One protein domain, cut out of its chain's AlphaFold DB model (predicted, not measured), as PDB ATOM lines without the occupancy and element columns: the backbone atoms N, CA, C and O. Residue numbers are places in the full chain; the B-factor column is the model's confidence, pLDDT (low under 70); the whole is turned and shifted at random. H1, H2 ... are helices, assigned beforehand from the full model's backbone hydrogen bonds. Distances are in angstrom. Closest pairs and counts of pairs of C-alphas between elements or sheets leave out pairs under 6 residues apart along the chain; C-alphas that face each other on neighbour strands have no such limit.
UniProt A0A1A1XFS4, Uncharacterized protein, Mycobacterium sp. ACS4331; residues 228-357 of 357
ATOM      1  N   GLY A 228     216.830 214.314 179.755       53.16
ATOM      2  CA  GLY A 228     218.198 213.880 179.499       53.16
ATOM      3  C   GLY A 228     218.296 213.274 178.107       53.16
ATOM      4  O   GLY A 228     217.651 212.272 177.810       53.16
ATOM      5  N   GLY A 229     219.088 213.914 177.260       62.62
ATOM      6  CA  GLY A 229     219.374 213.511 175.892       62.62
ATOM      7  C   GLY A 229     220.386 214.483 175.307       62.62
ATOM      8  O   GLY A 229     220.463 215.636 175.737       62.62
ATOM      9  N   SER A 230     221.186 214.018 174.358       81.31
ATOM     10  CA  SER A 230     222.119 214.869 173.627       81.31
ATOM     11  C   SER A 230     221.381 216.003 172.903       81.31
ATOM     12  O   SER A 230     220.170 215.931 172.680       81.31
ATOM     13  N   PHE A 231     222.114 217.029 172.462       87.88
ATOM     14  CA  PHE A 231     221.575 218.077 171.585       87.88
ATOM     15  C   PHE A 231     220.730 217.497 170.432       87.88
ATOM     16  O   PHE A 231     219.654 218.003 170.119       87.88
ATOM     17  N   ALA A 232     221.194 216.389 169.846       88.50
ATOM     18  CA  ALA A 232     220.520 215.687 168.760       88.50
ATOM     19  C   ALA A 232     219.153 215.121 169.172       88.50
ATOM     20  O   ALA A 232     218.185 215.257 168.426       88.50
ATOM     21  N   ASP A 233     219.055 214.524 170.362       86.25
ATOM     22  CA  ASP A 233     217.808 213.942 170.871       86.25
ATOM     23  C   ASP A 233     216.752 215.028 171.080       86.25
ATOM     24  O   ASP A 233     215.605 214.896 170.647       86.25
ATOM     25  N   ARG A 234     217.167 216.148 171.678       86.25
ATOM     26  CA  ARG A 234     216.308 217.315 171.903       86.25
ATOM     27  C   ARG A 234     215.866 217.947 170.587       86.25
ATOM     28  O   ARG A 234     214.688 218.243 170.412       86.25
ATOM     29  N   LEU A 235     216.778 218.078 169.624       92.00
ATOM     30  CA  LEU A 235     216.458 218.603 168.301       92.00
ATOM     31  C   LEU A 235     215.453 217.705 167.569       92.00
ATOM     32  O   LEU A 235     214.424 218.182 167.095       92.00
ATOM     33  N   ASN A 236     215.705 216.396 167.511       90.75
ATOM     34  CA  ASN A 236     214.803 215.448 166.851       90.75
ATOM     35  C   ASN A 236     213.420 215.410 167.501       90.75
ATOM     36  O   ASN A 236     212.420 215.223 166.806       90.75
ATOM     37  N   ARG A 237     213.349 215.636 168.813       86.06
ATOM     38  CA  ARG A 237     212.080 215.738 169.517       86.06
ATOM     39  C   ARG A 237     211.234 216.909 169.026       86.06
ATOM     40  O   ARG A 237     210.049 216.704 168.783       86.06
ATOM     41  N   LEU A 238     211.823 218.089 168.824       85.44
ATOM     42  CA  LEU A 238     211.110 219.248 168.268       85.44
ATOM     43  C   LEU A 238     210.616 218.973 166.845       85.44
ATOM     44  O   LEU A 238     209.455 219.220 166.537       85.44
ATOM     45  N   PHE A 239     211.463 218.365 166.010       88.44
ATOM     46  CA  PHE A 239     211.101 217.952 164.651       88.44
ATOM     47  C   PHE A 239     209.915 216.973 164.597       88.44
ATOM     48  O   PHE A 239     209.136 217.003 163.646       88.44
ATOM     49  N   ALA A 240     209.787 216.092 165.591       82.50
ATOM     50  CA  ALA A 240     208.688 215.131 165.677       82.50
ATOM     51  C   ALA A 240     207.414 215.734 166.296       82.50
ATOM     52  O   ALA A 240     206.301 215.373 165.908       82.50
ATOM     53  N   ALA A 241     207.579 216.616 167.283       75.19
ATOM     54  CA  ALA A 241     206.488 217.175 168.070       75.19
ATOM     55  C   ALA A 241     205.832 218.399 167.425       75.19
ATOM     56  O   ALA A 241     204.657 218.620 167.660       75.19
ATOM     57  N   ILE A 242     206.547 219.193 166.627       78.62
ATOM     58  CA  ILE A 242     206.029 220.437 166.042       78.62
ATOM     59  C   ILE A 242     205.850 220.221 164.535       78.62
ATOM     60  O   ILE A 242     206.777 219.783 163.852       78.62
ATOM     61  N   ARG A 243     204.645 220.477 164.015       67.56
ATOM     62  CA  ARG A 243     204.278 220.196 162.613       67.56
ATOM     63  C   ARG A 243     204.351 221.437 161.739       67.56
ATOM     64  O   ARG A 243     204.103 222.549 162.202       67.56
ATOM     65  N   ALA A 244     204.642 221.212 160.461       61.69
ATOM     66  CA  ALA A 244     204.498 222.221 159.424       61.69
ATOM     67  C   ALA A 244     203.006 222.461 159.101       61.69
ATOM     68  O   ALA A 244     202.196 221.532 159.235       61.69
ATOM     69  N   PRO A 245     202.627 223.660 158.623       46.00
ATOM     70  CA  PRO A 245     201.298 223.894 158.064       46.00
ATOM     71  C   PRO A 245     201.074 222.940 156.874       46.00
ATOM     72  O   PRO A 245     201.743 223.071 155.853       46.00
ATOM     73  N   GLY A 246     200.192 221.942 157.018       52.62
ATOM     74  CA  GLY A 246     199.971 220.900 155.994       52.62
ATOM     75  C   GLY A 246     200.232 219.445 156.423       52.62
ATOM     76  O   GLY A 246     200.251 218.565 155.570       52.62
ATOM     77  N   ASN A 247     200.366 219.173 157.731       54.22
ATOM     78  CA  ASN A 247     200.340 217.841 158.378       54.22
ATOM     79  C   ASN A 247     201.603 216.950 158.299       54.22
ATOM     80  O   ASN A 247     201.552 215.779 158.682       54.22
ATOM     81  N   GLY A 248     202.767 217.490 157.925       64.12
ATOM     82  CA  GLY A 248     204.059 216.786 157.987       64.12
ATOM     83  C   GLY A 248     204.898 217.111 159.232       64.12
ATOM     84  O   GLY A 248     204.763 218.178 159.831       64.12
ATOM     85  N   ALA A 249     205.787 216.191 159.636       71.12
ATOM     86  CA  ALA A 249     206.941 216.570 160.467       71.12
ATOM     87  C   ALA A 249     207.836 217.496 159.638       71.12
ATOM     88  O   ALA A 249     207.959 217.273 158.434       71.12
ATOM     89  N   TYR A 250     208.483 218.479 160.263       79.81
ATOM     90  CA  TYR A 250     209.413 219.329 159.525       79.81
ATOM     91  C   TYR A 250     210.531 218.492 158.884       79.81
ATOM     92  O   TYR A 250     211.162 217.630 159.505       79.81
ATOM     93  N   THR A 251     210.805 218.755 157.619       87.12
ATOM     94  CA  THR A 251     211.981 218.238 156.923       87.12
ATOM     95  C   THR A 251     213.166 219.173 157.151       87.12
ATOM     96  O   THR A 251     213.000 220.360 157.432       87.12
ATOM     97  N   ASN A 252     214.394 218.664 156.995       90.19
ATOM     98  CA  ASN A 252     215.582 219.521 157.076       90.19
ATOM     99  C   ASN A 252     215.490 220.683 156.076       90.19
ATOM    100  O   ASN A 252     215.807 221.813 156.426       90.19
ATOM    101  N   SER A 253     215.012 220.424 154.859       87.56
ATOM    102  CA  SER A 253     214.893 221.433 153.804       87.56
ATOM    103  C   SER A 253     213.934 222.570 154.161       87.56
ATOM    104  O   SER A 253     214.200 223.715 153.812       87.56
ATOM    105  N   GLU A 254     212.836 222.280 154.863       87.12
ATOM    106  CA  GLU A 254     211.879 223.306 155.294       87.12
ATOM    107  C   GLU A 254     212.450 224.206 156.381       87.12
ATOM    108  O   GLU A 254     212.377 225.427 156.252       87.12
ATOM    109  N   VAL A 255     213.082 223.613 157.396       89.25
ATOM    110  CA  VAL A 255     213.735 224.388 158.459       89.25
ATOM    111  C   VAL A 255     214.840 225.254 157.871       89.25
ATOM    112  O   VAL A 255     214.904 226.446 158.141       89.25
ATOM    113  N   LEU A 256     215.684 224.688 157.005       90.81
ATOM    114  CA  LEU A 256     216.768 225.440 156.381       90.81
ATOM    115  C   LEU A 256     216.277 226.601 155.514       90.81
ATOM    116  O   LEU A 256     216.894 227.661 155.534       90.81
ATOM    117  N   ARG A 257     215.173 226.420 154.781       87.88
ATOM    118  CA  ARG A 257     214.565 227.491 153.984       87.88
ATOM    119  C   ARG A 257     214.092 228.639 154.873       87.88
ATOM    120  O   ARG A 257     214.470 229.778 154.627       87.88
ATOM    121  N   ALA A 258     213.355 228.326 155.936       84.75
ATOM    122  CA  ALA A 258     212.852 229.329 156.870       84.75
ATOM    123  C   ALA A 258     213.980 230.069 157.612       84.75
ATOM    124  O   ALA A 258     213.891 231.271 157.851       84.75
ATOM    125  N   LEU A 259     215.069 229.372 157.955       87.88
ATOM    126  CA  LEU A 259     216.248 230.006 158.550       87.88
ATOM    127  C   LEU A 259     216.967 230.925 157.553       87.88
ATOM    128  O   LEU A 259     217.364 232.032 157.920       87.88
ATOM    129  N   ALA A 260     217.087 230.505 156.290       87.94
ATOM    130  CA  ALA A 260     217.702 231.312 155.240       87.94
ATOM    131  C   ALA A 260     216.898 232.590 154.937       87.94
ATOM    132  O   ALA A 260     217.502 233.637 154.724       87.94
ATOM    133  N   GLU A 261     215.563 232.537 154.981       85.19
ATOM    134  CA  GLU A 261     214.683 233.715 154.849       85.19
ATOM    135  C   GLU A 261     214.914 234.751 155.961       85.19
ATOM    136  O   GLU A 261     214.787 235.951 155.728       85.19
ATOM    137  N   LYS A 262     215.328 234.302 157.152       77.50
ATOM    138  CA  LYS A 262     215.733 235.160 158.277       77.50
ATOM    139  C   LYS A 262     217.220 235.555 158.248       77.50
ATOM    140  O   LYS A 262     217.724 236.115 159.218       77.50
ATOM    141  N   GLY A 263     217.939 235.252 157.166       83.88
ATOM    142  CA  GLY A 263     219.361 235.574 157.002       83.88
ATOM    143  C   GLY A 263     220.325 234.650 157.754       83.88
ATOM    144  O   GLY A 263     221.519 234.943 157.829       83.88
ATOM    145  N   VAL A 264     219.851 233.525 158.303       85.19
ATOM    146  CA  VAL A 264     220.696 232.532 158.981       85.19
ATOM    147  C   VAL A 264     220.929 231.339 158.059       85.19
ATOM    148  O   VAL A 264     220.088 230.456 157.905       85.19
ATOM    149  N   HIS A 265     222.114 231.283 157.454       85.25
ATOM    150  CA  HIS A 265     222.472 230.208 156.532       85.25
ATOM    151  C   HIS A 265     223.114 229.027 157.264       85.25
ATOM    152  O   HIS A 265     224.274 229.072 157.671       85.25
ATOM    153  N   ILE A 266     222.359 227.937 157.382       88.81
ATOM    154  CA  ILE A 266     222.846 226.647 157.870       88.81
ATOM    155  C   ILE A 266     222.892 225.661 156.693       88.81
ATOM    156  O   ILE A 266     221.958 225.591 155.899       88.81
ATOM    157  N   SER A 267     223.970 224.884 156.548       88.38
ATOM    158  CA  SER A 267     224.067 223.893 155.466       88.38
ATOM    159  C   SER A 267     223.290 222.607 155.789       88.38
ATOM    160  O   SER A 267     223.218 222.174 156.943       88.38
ATOM    161  N   ALA A 268     222.731 221.946 154.767       89.75
ATOM    162  CA  ALA A 268     222.011 220.674 154.935       89.75
ATOM    163  C   ALA A 268     222.867 219.547 155.545       89.75
ATOM    164  O   ALA A 268     222.371 218.869 156.452       89.75
ATOM    165  N   PRO A 269     224.149 219.373 155.157       89.88
ATOM    166  CA  PRO A 269     225.033 218.415 155.816       89.88
ATOM    167  C   PRO A 269     225.218 218.718 157.305       89.88
ATOM    168  O   PRO A 269     225.166 217.806 158.126       89.88
ATOM    169  N   TYR A 270     225.369 219.993 157.674       90.00
ATOM    170  CA  TYR A 270     225.529 220.391 159.070       90.00
ATOM    171  C   TYR A 270     224.256 220.141 159.893       90.00
ATOM    172  O   TYR A 270     224.341 219.554 160.968       90.00
ATOM    173  N   MET A 271     223.069 220.475 159.370       92.75
ATOM    174  CA  MET A 271     221.788 220.148 160.021       92.75
ATOM    175  C   MET A 271     221.625 218.634 160.220       92.75
ATOM    176  O   MET A 271     221.237 218.176 161.295       92.75
ATOM    177  N   SER A 272     221.981 217.834 159.210       90.81
ATOM    178  CA  SER A 272     221.949 216.374 159.319       90.81
ATOM    179  C   SER A 272     222.908 215.852 160.393       90.81
ATOM    180  O   SER A 272     222.539 214.961 161.153       90.81
ATOM    181  N   GLN A 273     224.122 216.404 160.480       87.94
ATOM    182  CA  GLN A 273     225.118 216.029 161.490       87.94
ATOM    183  C   GLN A 273     224.703 216.420 162.912       87.94
ATOM    184  O   GLN A 273     225.030 215.700 163.857       87.94
ATOM    185  N   LEU A 274     223.991 217.540 163.077       92.62
ATOM    186  CA  LEU A 274     223.412 217.936 164.361       92.62
ATOM    187  C   LEU A 274     222.326 216.950 164.802       92.62
ATOM    188  O   LEU A 274     222.341 216.490 165.940       92.62
ATOM    189  N   ARG A 275     221.419 216.577 163.892       92.62
ATOM    190  CA  ARG A 275     220.328 215.630 164.172       92.62
ATOM    191  C   ARG A 275     220.799 214.197 164.409       92.62
ATOM    192  O   ARG A 275     220.130 213.461 165.122       92.62
ATOM    193  N   SER A 276     221.926 213.784 163.834       89.69
ATOM    194  CA  SER A 276     222.503 212.454 164.073       89.69
ATOM    195  C   SER A 276     223.450 212.398 165.277       89.69
ATOM    196  O   SER A 276     223.937 211.324 165.623       89.69
ATOM    197  N   GLY A 277     223.756 213.539 165.907       86.50
ATOM    198  CA  GLY A 277     224.689 213.614 167.036       86.50
ATOM    199  C   GLY A 277     226.168 213.473 166.656       86.50
ATOM    200  O   GLY A 277     227.022 213.423 167.546       86.50
ATOM    201  N   VAL A 278     226.489 213.453 165.355       84.06
ATOM    202  CA  VAL A 278     227.871 213.549 164.848       84.06
ATOM    203  C   VAL A 278     228.473 214.892 165.257       84.06
ATOM    204  O   VAL A 278     229.599 214.954 165.755       84.06
ATOM    205  N   ARG A 279     227.698 215.974 165.122       80.62
ATOM    206  CA  ARG A 279     228.065 217.296 165.630       80.62
ATOM    207  C   ARG A 279     227.344 217.542 166.954       80.62
ATOM    208  O   ARG A 279     226.139 217.750 166.982       80.62
ATOM    209  N   ARG A 280     228.100 217.529 168.055       75.19
ATOM    210  CA  ARG A 280     227.557 217.656 169.425       75.19
ATOM    211  C   ARG A 280     227.579 219.076 169.986       75.19
ATOM    212  O   ARG A 280     226.885 219.349 170.953       75.19
ATOM    213  N   ARG A 281     228.396 219.957 169.402       74.38
ATOM    214  CA  ARG A 281     228.558 221.360 169.813       74.38
ATOM    215  C   ARG A 281     228.272 222.292 168.629       74.38
ATOM    216  O   ARG A 281     229.184 222.553 167.833       74.38
ATOM    217  N   PRO A 282     227.008 222.698 168.440       85.69
ATOM    218  CA  PRO A 282     226.651 223.755 167.499       85.69
ATOM    219  C   PRO A 282     227.192 225.119 167.947       85.69
ATOM    220  O   PRO A 282     227.543 225.298 169.110       85.69
ATOM    221  N   SER A 283     227.268 226.083 167.025       85.31
ATOM    222  CA  SER A 283     227.495 227.484 167.395       85.31
ATOM    223  C   SER A 283     226.264 228.061 168.098       85.31
ATOM    224  O   SER A 283     225.136 227.672 167.796       85.31
ATOM    225  N   GLU A 284     226.476 229.028 168.988       81.81
ATOM    226  CA  GLU A 284     225.407 229.734 169.707       81.81
ATOM    227  C   GLU A 284     224.374 230.340 168.744       81.81
ATOM    228  O   GLU A 284     223.174 230.140 168.906       81.81
ATOM    229  N   GLN A 285     224.839 230.962 167.657       83.69
ATOM    230  CA  GLN A 285     223.974 231.506 166.608       83.69
ATOM    231  C   GLN A 285     223.068 230.435 165.973       83.69
ATOM    232  O   GLN A 285     221.897 230.699 165.706       83.69
ATOM    233  N   ALA A 286     223.579 229.217 165.756       85.00
ATOM    234  CA  ALA A 286     222.769 228.118 165.239       85.00
ATOM    235  C   ALA A 286     221.743 227.627 166.273       85.00
ATOM    236  O   ALA A 286     220.612 227.332 165.897       85.00
ATOM    237  N   VAL A 287     222.109 227.561 167.559       86.94
ATOM    238  CA  VAL A 287     221.182 227.177 168.640       86.94
ATOM    239  C   VAL A 287     220.036 228.177 168.750       86.94
ATOM    240  O   VAL A 287     218.880 227.763 168.758       86.94
ATOM    241  N   ILE A 288     220.345 229.475 168.777       83.12
ATOM    242  CA  ILE A 288     219.346 230.547 168.867       83.12
ATOM    243  C   ILE A 288     218.387 230.478 167.679       83.12
ATOM    244  O   ILE A 288     217.177 230.431 167.875       83.12
ATOM    245  N   ALA A 289     218.917 230.391 166.456       83.00
ATOM    246  CA  ALA A 289     218.098 230.366 165.250       83.00
ATOM    247  C   ALA A 289     217.176 229.133 165.187       83.00
ATOM    248  O   ALA A 289     216.002 229.245 164.835       83.00
ATOM    249  N   ILE A 290     217.684 227.955 165.566       88.06
ATOM    250  CA  ILE A 290     216.892 226.718 165.630       88.06
ATOM    251  C   ILE A 290     215.820 226.813 166.723       88.06
ATOM    252  O   ILE A 290     214.675 226.429 166.488       88.06
ATOM    253  N   ALA A 291     216.170 227.319 167.906       84.06
ATOM    254  CA  ALA A 291     215.237 227.475 169.015       84.06
ATOM    255  C   ALA A 291     214.096 228.438 168.652       84.06
ATOM    256  O   ALA A 291     212.928 228.098 168.831       84.06
ATOM    257  N   GLU A 292     214.426 229.582 168.048       81.88
ATOM    258  CA  GLU A 292     213.451 230.568 167.584       81.88
ATOM    259  C   GLU A 292     212.515 229.987 166.517       81.88
ATOM    260  O   GLU A 292     211.304 230.188 166.591       81.88
ATOM    261  N   PHE A 293     213.047 229.220 165.557       84.94
ATOM    262  CA  PHE A 293     212.232 228.553 164.538       84.94
ATOM    263  C   PHE A 293     211.171 227.626 165.153       84.94
ATOM    264  O   PHE A 293     210.019 227.637 164.725       84.94
ATOM    265  N   PHE A 294     211.541 226.849 166.172       83.25
ATOM    266  CA  PHE A 294     210.625 225.943 166.870       83.25
ATOM    267  C   PHE A 294     209.832 226.616 168.005       83.25
ATOM    268  O   PHE A 294     209.069 225.940 168.692       83.25
ATOM    269  N   GLY A 295     209.997 227.924 168.223       78.44
ATOM    270  CA  GLY A 295     209.293 228.658 169.276       78.44
ATOM    271  C   GLY A 295     209.698 228.260 170.701       78.44
ATOM    272  O   GLY A 295     208.890 228.373 171.622       78.44
ATOM    273  N   VAL A 296     210.930 227.784 170.902       83.69
ATOM    274  CA  VAL A 296     211.480 227.415 172.219       83.69
ATOM    275  C   VAL A 296     212.607 228.363 172.645       83.69
ATOM    276  O   VAL A 296     213.220 229.038 171.822       83.69
ATOM    277  N   ARG A 297     212.904 228.434 173.948       81.19
ATOM    278  CA  ARG A 297     214.036 229.201 174.486       81.19
ATOM    279  C   ARG A 297     215.345 228.442 174.214       81.19
ATOM    280  O   ARG A 297     215.351 227.218 174.365       81.19
ATOM    281  N   PRO A 298     216.468 229.131 173.919       82.75
ATOM    282  CA  PRO A 298     217.767 228.494 173.667       82.75
ATOM    283  C   PRO A 298     218.230 227.562 174.791       82.75
ATOM    284  O   PRO A 298     218.803 226.511 174.511       82.75
ATOM    285  N   VAL A 299     217.868 227.884 176.039       79.56
ATOM    286  CA  VAL A 299     218.168 227.070 177.227       79.56
ATOM    287  C   VAL A 299     217.650 225.631 177.139       79.56
ATOM    288  O   VAL A 299     218.157 224.740 177.809       79.56
ATOM    289  N   TYR A 300     216.685 225.351 176.256       80.94
ATOM    290  CA  TYR A 300     216.270 223.981 175.944       80.94
ATOM    291  C   TYR A 300     217.414 223.087 175.460       80.94
ATOM    292  O   TYR A 300     217.367 221.872 175.650       80.94
ATOM    293  N   PHE A 301     218.451 223.662 174.862       83.44
ATOM    294  CA  PHE A 301     219.600 222.935 174.339       83.44
ATOM    295  C   PHE A 301     220.820 222.938 175.265       83.44
ATOM    296  O   PHE A 301     221.774 222.224 174.968       83.44
ATOM    297  N   ASP A 302     220.778 223.664 176.384       77.50
ATOM    298  CA  ASP A 302     221.894 223.742 177.333       77.50
ATOM    299  C   ASP A 302     221.983 222.515 178.237       77.50
ATOM    300  O   ASP A 302     221.011 221.789 178.405       77.50
ATOM    301  N   ASP A 303     223.142 222.280 178.843       65.00
ATOM    302  CA  ASP A 303     223.356 221.178 179.796       65.00
ATOM    303  C   ASP A 303     223.353 221.647 181.263       65.00
ATOM    304  O   ASP A 303     223.466 220.840 182.188       65.00
ATOM    305  N   THR A 304     223.212 222.954 181.483       58.34
ATOM    306  CA  THR A 304     223.196 223.604 182.797       58.34
ATOM    307  C   THR A 304     221.993 224.521 182.903       58.34
ATOM    308  O   THR A 304     221.745 225.300 181.987       58.34
ATOM    309  N   TYR A 305     221.280 224.455 184.024       59.84
ATOM    310  CA  TYR A 305     220.022 225.172 184.218       59.84
ATOM    311  C   TYR A 305     219.971 225.805 185.597       59.84
ATOM    312  O   TYR A 305     220.416 225.195 186.575       59.84
ATOM    313  N   ASP A 306     219.361 226.980 185.682       48.50
ATOM    314  CA  ASP A 306     218.920 227.529 186.954       48.50
ATOM    315  C   ASP A 306     217.490 227.065 187.313       48.50
ATOM    316  O   ASP A 306     216.878 226.211 186.660       48.50
ATOM    317  N   ARG A 307     216.949 227.598 188.413       44.81
ATOM    318  CA  ARG A 307     215.620 227.216 188.912       44.81
ATOM    319  C   ARG A 307     214.483 227.660 187.984       44.81
ATOM    320  O   ARG A 307     213.458 226.976 187.937       44.81
ATOM    321  N   GLU A 308     214.634 228.776 187.279       45.25
ATOM    322  CA  GLU A 308     213.628 229.304 186.350       45.25
ATOM    323  C   GLU A 308     213.633 228.518 185.036       45.25
ATOM    324  O   GLU A 308     212.573 228.162 184.509       45.25
ATOM    325  N   ASP A 309     214.823 228.164 184.556       51.00
ATOM    326  CA  ASP A 309     215.019 227.327 183.380       51.00
ATOM    327  C   ASP A 309     214.427 225.938 183.584       51.00
ATOM    328  O   ASP A 309     213.663 225.469 182.745       51.00
ATOM    329  N   LEU A 310     214.658 225.306 184.737       48.56
ATOM    330  CA  LEU A 310     214.050 224.010 185.053       48.56
ATOM    331  C   LEU A 310     212.518 224.055 184.999       48.56
ATOM    332  O   LEU A 310     211.882 223.115 184.520       48.56
ATOM    333  N   GLN A 311     211.910 225.151 185.448       51.59
ATOM    334  CA  GLN A 311     210.460 225.312 185.414       51.59
ATOM    335  C   GLN A 311     209.926 225.447 183.983       51.59
ATOM    336  O   GLN A 311     208.891 224.863 183.651       51.59
ATOM    337  N   TYR A 312     210.649 226.176 183.129       58.06
ATOM    338  CA  TYR A 312     210.373 226.253 181.698       58.06
ATOM    339  C   TYR A 312     210.514 224.883 181.017       58.06
ATOM    340  O   TYR A 312     209.614 224.466 180.290       58.06
ATOM    341  N   LEU A 313     211.603 224.160 181.289       56.69
ATOM    342  CA  LEU A 313     211.913 222.875 180.660       56.69
ATOM    343  C   LEU A 313     210.915 221.780 181.033       56.69
ATOM    344  O   LEU A 313     210.523 221.004 180.168       56.69
ATOM    345  N   VAL A 314     210.466 221.736 182.290       54.94
ATOM    346  CA  VAL A 314     209.435 220.786 182.742       54.94
ATOM    347  C   VAL A 314     208.107 221.035 182.030       54.94
ATOM    348  O   VAL A 314     207.445 220.088 181.607       54.94
ATOM    349  N   ARG A 315     207.721 222.302 181.856       54.41
ATOM    350  CA  ARG A 315     206.496 222.652 181.130       54.41
ATOM    351  C   ARG A 315     206.609 222.330 179.640       54.41
ATOM    352  O   ARG A 315     205.729 221.668 179.104       54.41
ATOM    353  N   LEU A 316     207.708 222.732 179.000       64.94
ATOM    354  CA  LEU A 316     207.965 222.421 177.595       64.94
ATOM    355  C   LEU A 316     207.992 220.902 177.353       64.94
ATOM    356  O   LEU A 316     207.482 220.429 176.343       64.94
ATOM    357  N   ASP A 317     208.554 220.120 178.278       65.69
ATOM    358  CA  ASP A 317     208.539 218.659 178.206       65.69
ATOM    359  C   ASP A 317     207.108 218.101 178.189       65.69
ATOM    360  O   ASP A 317     206.808 217.238 177.359       65.69
ATOM    361  N   ALA A 318     206.221 218.612 179.048       55.28
ATOM    362  CA  ALA A 318     204.812 218.226 179.065       55.28
ATOM    363  C   ALA A 318     204.093 218.618 177.762       55.28
ATOM    364  O   ALA A 318     203.416 217.778 177.167       55.28
ATOM    365  N   ASP A 319     204.305 219.843 177.276       60.75
ATOM    366  CA  ASP A 319     203.697 220.347 176.041       60.75
ATOM    367  C   ASP A 319     204.138 219.513 174.822       60.75
ATOM    368  O   ASP A 319     203.312 219.064 174.026       60.75
ATOM    369  N   LEU A 320     205.436 219.202 174.706       67.62
ATOM    370  CA  LEU A 320     205.964 218.371 173.619       67.62
ATOM    371  C   LEU A 320     205.440 216.929 173.673       67.62
ATOM    372  O   LEU A 320     205.234 216.329 172.618       67.62
ATOM    373  N   ARG A 321     205.224 216.357 174.869       65.31
ATOM    374  CA  ARG A 321     204.606 215.021 175.012       65.31
ATOM    375  C   ARG A 321     203.156 215.037 174.541       65.31
ATOM    376  O   ARG A 321     202.759 214.141 173.800       65.31
ATOM    377  N   TRP A 322     202.392 216.057 174.927       61.97
ATOM    378  CA  TRP A 322     201.008 216.218 174.485       61.97
ATOM    379  C   TRP A 322     200.898 216.373 172.973       61.97
ATOM    380  O   TRP A 322     200.085 215.690 172.357       61.97
ATOM    381  N   LEU A 323     201.748 217.202 172.362       64.31
ATOM    382  CA  LEU A 323     201.773 217.368 170.908       64.31
ATOM    383  C   LEU A 323     202.110 216.056 170.190       64.31
ATOM    384  O   LEU A 323     201.481 215.718 169.191       64.31
ATOM    385  N   GLN A 324     203.064 215.278 170.706       66.38
ATOM    386  CA  GLN A 324     203.377 213.957 170.154       66.38
ATOM    387  C   GLN A 324     202.195 212.990 170.259       66.38
ATOM    388  O   GLN A 324     201.897 212.302 169.287       66.38
ATOM    389  N   LEU A 325     201.491 212.980 171.393       60.50
ATOM    390  CA  LEU A 325     200.314 212.139 171.598       60.50
ATOM    391  C   LEU A 325     199.143 212.554 170.692       60.50
ATOM    392  O   LEU A 325     198.510 211.707 170.078       60.50
ATOM    393  N   ALA A 326     198.892 213.855 170.531       58.84
ATOM    394  CA  ALA A 326     197.885 214.380 169.602       58.84
ATOM    395  C   ALA A 326     198.218 214.072 168.126       58.84
ATOM    396  O   ALA A 326     197.350 214.103 167.239       58.84
ATOM    397  N   HIS A 327     199.488 213.775 167.840       63.38
ATOM    398  CA  HIS A 327     199.924 213.315 166.530       63.38
ATOM    399  C   HIS A 327     199.698 211.832 166.271       63.38
ATOM    400  O   HIS A 327     199.718 211.447 165.101       63.38
ATOM    401  N   ASP A 328     199.443 211.039 167.307       64.94
ATOM    402  CA  ASP A 328     199.152 209.622 167.167       64.94
ATOM    403  C   ASP A 328     197.809 209.429 166.423       64.94
ATOM    404  O   ASP A 328     196.774 209.948 166.864       64.94
ATOM    405  N   PRO A 329     197.799 208.734 165.265       60.38
ATOM    406  CA  PRO A 329     196.582 208.519 164.485       60.38
ATOM    407  C   PRO A 329     195.494 207.771 165.256       60.38
ATOM    408  O   PRO A 329     194.311 208.038 165.049       60.38
ATOM    409  N   GLU A 330     195.875 206.847 166.137       55.22
ATOM    410  CA  GLU A 330     194.942 206.067 166.938       55.22
ATOM    411  C   GLU A 330     194.321 206.934 168.031       55.22
ATOM    412  O   GLU A 330     193.096 206.948 168.172       55.22
ATOM    413  N   VAL A 331     195.131 207.745 168.719       58.69
ATOM    414  CA  VAL A 331     194.631 208.715 169.707       58.69
ATOM    415  C   VAL A 331     193.701 209.720 169.045       58.69
ATOM    416  O   VAL A 331     192.610 209.965 169.552       58.69
ATOM    417  N   ARG A 332     194.079 210.276 167.889       55.22
ATOM    418  CA  ARG A 332     193.222 211.226 167.171       55.22
ATOM    419  C   ARG A 332     191.901 210.587 166.761       55.22
ATOM    420  O   ARG A 332     190.862 211.201 166.957       55.22
ATOM    421  N   ARG A 333     191.931 209.354 166.246       49.22
ATOM    422  CA  ARG A 333     190.723 208.601 165.883       49.22
ATOM    423  C   ARG A 333     189.817 208.386 167.095       49.22
ATOM    424  O   ARG A 333     188.620 208.622 166.993       49.22
ATOM    425  N   ILE A 334     190.380 207.979 168.232       53.50
ATOM    426  CA  ILE A 334     189.634 207.779 169.482       53.50
ATOM    427  C   ILE A 334     189.033 209.102 169.969       53.50
ATOM    428  O   ILE A 334     187.851 209.148 170.293       53.50
ATOM    429  N   VAL A 335     189.808 210.189 169.976       49.78
ATOM    430  CA  VAL A 335     189.325 211.517 170.383       49.78
ATOM    431  C   VAL A 335     188.211 212.006 169.455       49.78
ATOM    432  O   VAL A 335     187.186 212.461 169.952       49.78
ATOM    433  N   SER A 336     188.353 211.861 168.134       50.16
ATOM    434  CA  SER A 336     187.296 212.193 167.170       50.16
ATOM    435  C   SER A 336     186.024 211.382 167.418       50.16
ATOM    436  O   SER A 336     184.953 211.967 167.518       50.16
ATOM    437  N   MET A 337     186.144 210.065 167.621       50.03
ATOM    438  CA  MET A 337     184.998 209.214 167.954       50.03
ATOM    439  C   MET A 337     184.308 209.663 169.244       50.03
ATOM    440  O   MET A 337     183.086 209.688 169.297       50.03
ATOM    441  N   ILE A 338     185.070 210.037 170.276       55.28
ATOM    442  CA  ILE A 338     184.512 210.520 171.546       55.28
ATOM    443  C   ILE A 338     183.789 211.856 171.351       55.28
ATOM    444  O   ILE A 338     182.701 212.033 171.889       55.28
ATOM    445  N   LEU A 339     184.356 212.786 170.579       51.91
ATOM    446  CA  LEU A 339     183.732 214.085 170.308       51.91
ATOM    447  C   LEU A 339     182.442 213.961 169.479       51.91
ATOM    448  O   LEU A 339     181.545 214.784 169.642       51.91
ATOM    449  N   GLU A 340     182.330 212.930 168.639       56.44
ATOM    450  CA  GLU A 340     181.128 212.620 167.851       56.44
ATOM    451  C   GLU A 340     180.016 211.931 168.666       56.44
ATOM    452  O   GLU A 340     178.875 211.851 168.205       56.44
ATOM    453  N   LEU A 341     180.304 211.448 169.881       56.72
ATOM    454  CA  LEU A 341     179.279 210.852 170.739       56.72
ATOM    455  C   LEU A 341     178.312 211.913 171.283       56.72
ATOM    456  O   LEU A 341     178.732 213.022 171.627       56.72
ATOM    457  N   PRO A 342     177.030 211.557 171.486       63.16
ATOM    458  CA  PRO A 342     176.103 212.377 172.255       63.16
ATOM    459  C   PRO A 342     176.618 212.634 173.680       63.16
ATOM    460  O   PRO A 342     177.356 211.822 174.244       63.16
ATOM    461  N   ALA A 343     176.154 213.718 174.310       60.56
ATOM    462  CA  ALA A 343     176.615 214.150 175.636       60.56
ATOM    463  C   ALA A 343     176.580 213.045 176.718       60.56
ATOM    464  O   ALA A 343     177.459 213.004 177.578       60.56
ATOM    465  N   HIS A 344     175.611 212.121 176.655       63.50
ATOM    466  CA  HIS A 344     175.531 210.982 177.578       63.50
ATOM    467  C   HIS A 344     176.664 209.961 177.366       63.50
ATOM    468  O   HIS A 344     177.263 209.513 178.339       63.50
ATOM    469  N   GLY A 345     177.026 209.652 176.116       52.22
ATOM    470  CA  GLY A 345     178.123 208.731 175.800       52.22
ATOM    471  C   GLY A 345     179.495 209.317 176.140       52.22
ATOM    472  O   GLY A 345     180.377 208.613 176.626       52.22
ATOM    473  N   GLN A 346     179.666 210.635 175.983       54.25
ATOM    474  CA  GLN A 346     180.872 211.330 176.448       54.25
ATOM    475  C   GLN A 346     181.019 211.281 177.976       54.25
ATOM    476  O   GLN A 346     182.135 211.152 178.486       54.25
ATOM    477  N   ALA A 347     179.906 211.393 178.712       60.31
ATOM    478  CA  ALA A 347     179.894 211.307 180.170       60.31
ATOM    479  C   ALA A 347     180.235 209.891 180.663       60.31
ATOM    480  O   ALA A 347     181.066 209.750 181.556       60.31
ATOM    481  N   GLU A 348     179.680 208.856 180.030       58.97
ATOM    482  CA  GLU A 348     179.934 207.453 180.377       58.97
ATOM    483  C   GLU A 348     181.401 207.052 180.152       58.97
ATOM    484  O   GLU A 348     182.019 206.420 181.011       58.97
ATOM    485  N   ILE A 349     182.006 207.492 179.040       60.94
ATOM    486  CA  ILE A 349     183.439 207.284 178.779       60.94
ATOM    487  C   ILE A 349     184.298 208.023 179.808       60.94
ATOM    488  O   ILE A 349     185.273 207.463 180.310       60.94
ATOM    489  N   ARG A 350     183.945 209.266 180.159       65.19
ATOM    490  CA  ARG A 350     184.664 210.037 181.185       65.19
ATOM    491  C   ARG A 350     184.618 209.336 182.542       65.19
ATOM    492  O   ARG A 350     185.631 209.294 183.234       65.19
ATOM    493  N   GLU A 351     183.471 208.767 182.893       61.78
ATOM    494  CA  GLU A 351     183.276 208.007 184.124       61.78
ATOM    495  C   GLU A 351     184.080 206.698 184.123       61.78
ATOM    496  O   GLU A 351     184.726 206.370 185.116       61.78
ATOM    497  N   HIS A 352     184.113 205.977 182.999       55.50
ATOM    498  CA  HIS A 352     184.927 204.768 182.852       55.50
ATOM    499  C   HIS A 352     186.429 205.053 182.953       55.50
ATOM    500  O   HIS A 352     187.142 204.340 183.659       55.50
ATOM    501  N   LEU A 353     186.914 206.107 182.292       51.22
ATOM    502  CA  LEU A 353     188.318 206.517 182.370       51.22
ATOM    503  C   LEU A 353     188.693 206.951 183.792       51.22
ATOM    504  O   LEU A 353     189.755 206.578 184.282       51.22
ATOM    505  N   ALA A 354     187.797 207.653 184.491       46.28
ATOM    506  CA  ALA A 354     187.991 208.037 185.888       46.28
ATOM    507  C   ALA A 354     188.042 206.839 186.855       46.28
ATOM    508  O   ALA A 354     188.631 206.958 187.922       46.28
ATOM    509  N   ARG A 355     187.447 205.691 186.498       49.47
ATOM    510  CA  ARG A 355     187.535 204.440 187.276       49.47
ATOM    511  C   ARG A 355     188.767 203.591 186.940       49.47
ATOM    512  O   ARG A 355     189.127 202.721 187.727       49.47
ATOM    513  N   ALA A 356     189.363 203.792 185.766       36.00
ATOM    514  CA  ALA A 356     190.480 202.994 185.253       36.00
ATOM    515  C   ALA A 356     191.870 203.574 185.578       36.00
ATOM    516  O   ALA A 356     192.878 202.923 185.291       36.00
ATOM    517  N   THR A 357     191.929 204.774 186.161       34.94
ATOM    518  CA  THR A 357     193.157 205.447 186.624       34.94
ATOM    519  C   THR A 357     193.089 205.650 188.123       34.94
ATOM    520  O   THR A 357     194.156 205.543 188.768       34.94
TER     521      THR A 357
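This is residues 228 to 357 of the 357 residues of an uncharacterized protein of Mycobacterium sp. ACS4331 (UniProt A0A1A1XFS4). What is the main shape? Five short helices, H1 to H5, cross one another in a head, and from it the long H6, then H7 and H8, make an arm; H7 and H8 meet near their ends as a V, away from the head. What is it made of? The printed part has 130 residues with eight named helices, H1 to H8 in order, and no named strand: all helix. How compact is it? It is loose, with a radius of gyration of the C-alphas of 18.6 A and spans of 55 by 36 by 24 A.

What is at the hub? H1, residues 231 to 241, touches H3, residues 268 to 275, about perpendicular at 82 degrees, closest at C-alphas 232 and 275, 4.6 A. It touches H6, residues 307 to 326, through H6's residues 320 to 324 alone, closest at C-alphas 241 and 324, 4.9 A, and only just touches H5, residues 298 to 301, with 3 pairs of C-alphas within 8 A, closest 231 and 301, 5.9 A. What else meets? H2, residues 252 to 261, touches H3, closest at C-alphas 252 and 268, 6.9 A, and H4, residues 284 to 293, at C-alphas 259 and 289, 7.0 A; H4 touches H5 at C-alphas 291 and 298, 5.4 A. H7, residues 329 to 340, touches H8, residues 343 to 356, at a steep tilt of 48 degrees, opposite ways, closest at C-alphas 338 and 346, 6.2 A; both are apart from H1 to H5. How do the backbones run? Every O i to N i+4 pair is within hydrogen-bond range in H1, H2, H3, H4, H6, H7 and H8; H5 is too short for one.

Where does H1 begin? C-alpha 231 is at (221.575, 218.077, 171.585). Which helices are longer? H6 measures 29.2 A from first to last C-alpha, H8 20.2 A and H7 16.3 A. Where does H8 end? C-alpha 356 is at (190.480, 202.994, 185.253).

How far does it reach? The two C-alphas farthest apart, of Ser 283 and His 344, are 55.5 A apart. Is it unbroken? The printed part has no cut, and no link is long. Where is confidence low? Residues 228 to 229, 243 to 248 and 303 to 357 have pLDDT under 70.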